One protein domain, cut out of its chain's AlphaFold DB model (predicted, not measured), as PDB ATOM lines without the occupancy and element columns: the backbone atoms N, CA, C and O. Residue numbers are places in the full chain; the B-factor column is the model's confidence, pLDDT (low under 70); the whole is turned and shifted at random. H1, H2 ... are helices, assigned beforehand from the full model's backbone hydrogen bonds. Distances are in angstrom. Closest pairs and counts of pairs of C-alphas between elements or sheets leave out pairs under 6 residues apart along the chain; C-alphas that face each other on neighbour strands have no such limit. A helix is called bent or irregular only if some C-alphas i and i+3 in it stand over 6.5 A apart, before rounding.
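What this domain is: This is residues 12 to 55 of the 180 residues of an uncharacterized protein of Clostridium sp. CAG:221 (UniProt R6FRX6). A lopsided helical hairpin: the short helix H1 lies side by side with part of the long helix H2, a looping link of residues 21 to 30 joins them at one end, and residues 45 to 55 stick out beyond the hairpin at the other. H2 runs along much of the length of this rod, whose C-alphas span 41 by 19 by 9 A. The printed part has 44 residues with two named helices, H1 then H2, and no named strand, and its class is all helix. It is loose, with a radius of gyration of the C-alphas of 13.2 A.

Where its parts are: H1 is residues 12 to 20, 10.6 A from first to last C-alpha, and begins with C-alpha 12 at (-33.715, 5.576, 2.464). H1 is neither bent nor irregular, but only just: C-alphas 17 and 20 are 6.2 A apart. H2 is residues 31 to 53, 33.4 A from first to last C-alpha, beginning with C-alpha 31 at (-18.915, 8.799, 8.078) and ending with C-alpha 53 at (-48.224, 20.477, -2.891).

How they stand to each other: H1 and H2 form a helical hairpin, running opposite ways at a shallow tilt of 29 degrees. They touch, with the closest C-alphas, those of Val 12 and Leu 41, 6.3 A apart. H2 touches H1 with residues 37 to 44 alone. In H1 and H2 every O i to N i+4 pair is within hydrogen-bond range.

The domain as a whole: The two C-alphas farthest apart, those of Ser 24 and Asn 54, are 41.6 A apart. Residues 45 to 55, of which 45 to 53 belong to H2, stand free; the body without them spans 29 by 18 by 8 A. The link from H1 to H2 is short, with 10 residues, and the printed part has no cut. The mean pLDDT of the printed part is 84.0, and residues 23 to 26 are under 70.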
ATOM      1  N   VAL A  12     -33.516   5.480   1.019       87.25
ATOM      2  CA  VAL A  12     -33.715   5.576   2.464       87.25
ATOM      3  C   VAL A  12     -34.133   4.224   3.051       87.25
ATOM      4  O   VAL A  12     -33.500   3.725   3.982       87.25
ATOM      5  N   SER A  13     -35.158   3.586   2.475       84.88
ATOM      6  CA  SER A  13     -35.664   2.272   2.909       84.88
ATOM      7  C   SER A  13     -34.588   1.191   2.818       84.88
ATOM      8  O   SER A  13     -34.420   0.384   3.737       84.88
ATOM      9  N   LYS A  14     -33.812   1.207   1.729       85.62
ATOM     10  CA  LYS A  14     -32.701   0.280   1.520       85.62
ATOM     11  C   LYS A  14     -31.600   0.471   2.563       85.62
ATOM     12  O   LYS A  14     -31.185  -0.503   3.187       85.62
ATOM     13  N   PHE A  15     -31.189   1.714   2.818       87.56
ATOM     14  CA  PHE A  15     -30.181   2.019   3.832       87.56
ATOM     15  C   PHE A  15     -30.636   1.584   5.232       87.56
ATOM     16  O   PHE A  15     -29.882   0.926   5.943       87.56
ATOM     17  N   ILE A  16     -31.889   1.863   5.613       86.88
ATOM     18  CA  ILE A  16     -32.433   1.425   6.908       86.88
ATOM     19  C   ILE A  16     -32.362  -0.103   7.039       86.88
ATOM     20  O   ILE A  16     -31.839  -0.609   8.034       86.88
ATOM     21  N   LYS A  17     -32.829  -0.843   6.026       85.81
ATOM     22  CA  LYS A  17     -32.846  -2.316   6.035       85.81
ATOM     23  C   LYS A  17     -31.460  -2.943   6.076       85.81
ATOM     24  O   LYS A  17     -31.246  -3.890   6.824       85.81
ATOM     25  N   GLU A  18     -30.530  -2.427   5.284       85.06
ATOM     26  CA  GLU A  18     -29.220  -3.056   5.093       85.06
ATOM     27  C   GLU A  18     -28.173  -2.594   6.114       85.06
ATOM     28  O   GLU A  18     -27.219  -3.324   6.387       85.06
ATOM     29  N   LYS A  19     -28.320  -1.384   6.670       84.44
ATOM     30  CA  LYS A  19     -27.270  -0.732   7.470       84.44
ATOM     31  C   LYS A  19     -27.666  -0.448   8.918       84.44
ATOM     32  O   LYS A  19     -26.782  -0.491   9.774       84.44
ATOM     33  N   LEU A  20     -28.947  -0.170   9.194       81.69
ATOM     34  CA  LEU A  20     -29.427   0.239  10.525       81.69
ATOM     35  C   LEU A  20     -30.205  -0.855  11.273       81.69
ATOM     36  O   LEU A  20     -30.072  -0.955  12.487       81.69
ATOM     37  N   LEU A  21     -31.000  -1.675  10.575       80.56
ATOM     38  CA  LEU A  21     -31.797  -2.751  11.182       80.56
ATOM     39  C   LEU A  21     -31.021  -4.000  11.653       80.56
ATOM     40  O   LEU A  21     -31.511  -4.649  12.580       80.56
ATOM     41  N   PRO A  22     -29.863  -4.395  11.082       77.44
ATOM     42  CA  PRO A  22     -29.126  -5.555  11.583       77.44
ATOM     43  C   PRO A  22     -28.707  -5.376  13.057       77.44
ATOM     44  O   PRO A  22     -27.806  -4.604  13.371       77.44
ATOM     45  N   MET A  23     -29.350  -6.121  13.965       62.53
ATOM     46  CA  MET A  23     -29.213  -5.973  15.428       62.53
ATOM     47  C   MET A  23     -27.868  -6.445  16.010       62.53
ATOM     48  O   MET A  23     -27.629  -6.290  17.205       62.53
ATOM     49  N   SER A  24     -26.987  -7.041  15.201       62.03
ATOM     50  CA  SER A  24     -25.724  -7.625  15.670       62.03
ATOM     51  C   SER A  24     -24.508  -6.718  15.457       62.03
ATOM     52  O   SER A  24     -23.647  -6.658  16.334       62.03
ATOM     53  N   ARG A  25     -24.421  -6.013  14.318       63.91
ATOM     54  CA  ARG A  25     -23.417  -4.977  14.010       63.91
ATOM     55  C   ARG A  25     -23.990  -4.006  12.978       63.91
ATOM     56  O   ARG A  25     -24.426  -4.433  11.911       63.91
ATOM     57  N   THR A  26     -23.923  -2.708  13.254       65.38
ATOM     58  CA  THR A  26     -24.178  -1.672  12.243       65.38
ATOM     59  C   THR A  26     -23.146  -1.805  11.127       65.38
ATOM     60  O   THR A  26     -21.947  -1.698  11.379       65.38
ATOM     61  N   ASN A  27     -23.598  -2.022   9.892       76.12
ATOM     62  CA  ASN A  27     -22.724  -2.291   8.743       76.12
ATOM     63  C   ASN A  27     -22.288  -0.994   8.025       76.12
ATOM     64  O   ASN A  27     -22.175  -0.947   6.796       76.12
ATOM     65  N   ILE A  28     -22.137   0.086   8.801       84.12
ATOM     66  CA  ILE A  28     -21.787   1.436   8.346       84.12
ATOM     67  C   ILE A  28     -20.267   1.551   8.346       84.12
ATOM     68  O   ILE A  28     -19.643   1.572   9.404       84.12
ATOM     69  N   ASN A  29     -19.670   1.646   7.159       84.44
ATOM     70  CA  ASN A  29     -18.211   1.552   7.030       84.44
ATOM     71  C   ASN A  29     -17.503   2.908   7.093       84.44
ATOM     72  O   ASN A  29     -16.280   2.965   7.201       84.44
ATOM     73  N   SER A  30     -18.237   4.020   6.976       88.44
ATOM     74  CA  SER A  30     -17.643   5.356   7.018       88.44
ATOM     75  C   SER A  30     -18.645   6.447   7.378       88.44
ATOM     76  O   SER A  30     -19.842   6.341   7.113       88.44
ATOM     77  N   ILE A  31     -18.128   7.573   7.875       89.56
ATOM     78  CA  ILE A  31     -18.915   8.799   8.078       89.56
ATOM     79  C   ILE A  31     -19.511   9.342   6.767       89.56
ATOM     80  O   ILE A  31     -20.526  10.034   6.780       89.56
ATOM     81  N   LYS A  32     -18.903   9.017   5.617       91.12
ATOM     82  CA  LYS A  32     -19.410   9.407   4.296       91.12
ATOM     83  C   LYS A  32     -20.726   8.696   3.969       91.12
ATOM     84  O   LYS A  32     -21.612   9.335   3.416       91.12
ATOM     85  N   GLU A  33     -20.883   7.425   4.355       90.12
ATOM     86  CA  GLU A  33     -22.151   6.693   4.183       90.12
ATOM     87  C   GLU A  33     -23.293   7.382   4.943       90.12
ATOM     88  O   GLU A  33     -24.370   7.577   4.389       90.12
ATOM     89  N   LEU A  34     -23.031   7.831   6.175       89.62
ATOM     90  CA  LEU A  34     -23.998   8.585   6.977       89.62
ATOM     91  C   LEU A  34     -24.345   9.941   6.352       89.62
ATOM     92  O   LEU A  34     -25.516  10.299   6.291       89.62
ATOM     93  N   ARG A  35     -23.350  10.688   5.851       92.19
ATOM     94  CA  ARG A  35     -23.602  11.966   5.161       92.19
ATOM     95  C   ARG A  35     -24.455  11.780   3.909       92.19
ATOM     96  O   ARG A  35     -25.387  12.547   3.704       92.19
ATOM     97  N   ASN A  36     -24.175  10.749   3.116       90.31
ATOM     98  CA  ASN A  36     -24.978  10.428   1.939       90.31
ATOM     99  C   ASN A  36     -26.410  10.044   2.327       90.31
ATOM    100  O   ASN A  36     -27.347  10.491   1.681       90.31
ATOM    101  N   PHE A  37     -26.585   9.281   3.408       91.12
ATOM    102  CA  PHE A  37     -27.915   8.939   3.908       91.12
ATOM    103  C   PHE A  37     -28.712  10.174   4.351       91.12
ATOM    104  O   PHE A  37     -29.897  10.265   4.052       91.12
ATOM    105  N   VAL A  38     -28.065  11.154   4.997       92.62
ATOM    106  CA  VAL A  38     -28.701  12.444   5.326       92.62
ATOM    107  C   VAL A  38     -29.144  13.182   4.062       92.62
ATOM    108  O   VAL A  38     -30.250  13.709   4.041       92.62
ATOM    109  N   ILE A  39     -28.327  13.194   3.004       91.75
ATOM    110  CA  ILE A  39     -28.706  13.809   1.721       91.75
ATOM    111  C   ILE A  39     -29.935  13.104   1.133       91.75
ATOM    112  O   ILE A  39     -30.920  13.772   0.839       91.75
ATOM    113  N   SER A  40     -29.933  11.768   1.062       90.19
ATOM    114  CA  SER A  40     -31.083  11.001   0.562       90.19
ATOM    115  C   SER A  40     -32.353  11.223   1.390       90.19
ATOM    116  O   SER A  40     -33.447  11.245   0.838       90.19
ATOM    117  N   LEU A  41     -32.228  11.402   2.710       90.75
ATOM    118  CA  LEU A  41     -33.358  11.757   3.572       90.75
ATOM    119  C   LEU A  41     -33.926  13.137   3.229       90.75
ATOM    120  O   LEU A  41     -35.141  13.289   3.178       90.75
ATOM    121  N   LEU A  42     -33.068  14.133   3.003       91.88
ATOM    122  CA  LEU A  42     -33.500  15.486   2.643       91.88
ATOM    123  C   LEU A  42     -34.172  15.521   1.265       91.88
ATOM    124  O   LEU A  42     -35.202  16.170   1.116       91.88
ATOM    125  N   GLU A  43     -33.632  14.792   0.289       89.94
ATOM    126  CA  GLU A  43     -34.232  14.651  -1.045       89.94
ATOM    127  C   GLU A  43     -35.613  13.985  -0.976       89.94
ATOM    128  O   GLU A  43     -36.560  14.451  -1.608       89.94
ATOM    129  N   GLU A  44     -35.754  12.924  -0.175       89.31
ATOM    130  CA  GLU A  44     -37.039  12.252   0.036       89.31
ATOM    131  C   GLU A  44     -38.049  13.182   0.728       89.31
ATOM    132  O   GLU A  44     -39.208  13.234   0.325       89.31
ATOM    133  N   ILE A  45     -37.619  13.955   1.736       87.88
ATOM    134  CA  ILE A  45     -38.472  14.961   2.389       87.88
ATOM    135  C   ILE A  45     -38.966  15.981   1.362       87.88
ATOM    136  O   ILE A  45     -40.172  16.199   1.271       87.88
ATOM    137  N   GLN A  46     -38.067  16.550   0.557       88.12
ATOM    138  CA  GLN A  46     -38.434  17.527  -0.466       88.12
ATOM    139  C   GLN A  46     -39.415  16.931  -1.489       88.12
ATOM    140  O   GLN A  46     -40.419  17.557  -1.822       88.12
ATOM    141  N   TYR A  47     -39.167  15.704  -1.954       86.38
ATOM    142  CA  TYR A  47     -40.074  15.010  -2.868       86.38
ATOM    143  C   TYR A  47     -41.476  14.835  -2.268       86.38
ATOM    144  O   TYR A  47     -42.479  15.066  -2.945       86.38
ATOM    145  N   LEU A  48     -41.560  14.444  -0.993       83.25
ATOM    146  CA  LEU A  48     -42.836  14.297  -0.295       83.25
ATOM    147  C   LEU A  48     -43.544  15.646  -0.120       83.25
ATOM    148  O   LEU A  48     -44.758  15.711  -0.305       83.25
ATOM    149  N   GLU A  49     -42.818  16.721   0.180       83.75
ATOM    150  CA  GLU A  49     -43.375  18.077   0.261       83.75
ATOM    151  C   GLU A  49     -43.941  18.542  -1.089       83.75
ATOM    152  O   GLU A  49     -45.075  19.024  -1.157       83.75
ATOM    153  N   GLU A  50     -43.210  18.330  -2.185       83.19
ATOM    154  CA  GLU A  50     -43.678  18.626  -3.544       83.19
ATOM    155  C   GLU A  50     -44.884  17.759  -3.935       83.19
ATOM    156  O   GLU A  50     -45.833  18.242  -4.561       83.19
ATOM    157  N   TYR A  51     -44.896  16.483  -3.544       78.62
ATOM    158  CA  TYR A  51     -46.046  15.603  -3.742       78.62
ATOM    159  C   TYR A  51     -47.280  16.114  -2.987       78.62
ATOM    160  O   TYR A  51     -48.375  16.163  -3.551       78.62
ATOM    161  N   MET A  52     -47.106  16.554  -1.736       74.69
ATOM    162  CA  MET A  52     -48.179  17.157  -0.943       74.69
ATOM    163  C   MET A  52     -48.685  18.475  -1.544       74.69
ATOM    164  O   MET A  52     -49.880  18.761  -1.466       74.69
ATOM    165  N   ALA A  53     -47.820  19.259  -2.188       77.44
ATOM    166  CA  ALA A  53     -48.224  20.477  -2.891       77.44
ATOM    167  C   ALA A  53     -49.089  20.195  -4.138       77.44
ATOM    168  O   ALA A  53     -49.880  21.045  -4.543       77.44
ATOM    169  N   ASN A  54     -48.981  18.996  -4.718       80.25
ATOM    170  CA  ASN A  54     -49.669  18.586  -5.946       80.25
ATOM    171  C   ASN A  54     -50.867  17.645  -5.701       80.25
ATOM    172  O   ASN A  54     -51.255  16.870  -6.581       80.25
ATOM    173  N   MET A  55     -51.459  17.684  -4.506       86.25
ATOM    174  CA  MET A  55     -52.646  16.891  -4.181       86.25
ATOM    175  C   MET A  55     -53.837  17.244  -5.080       86.25
ATOM    176  O   MET A  55     -54.109  18.412  -5.355       86.25
TER     177      MET A  55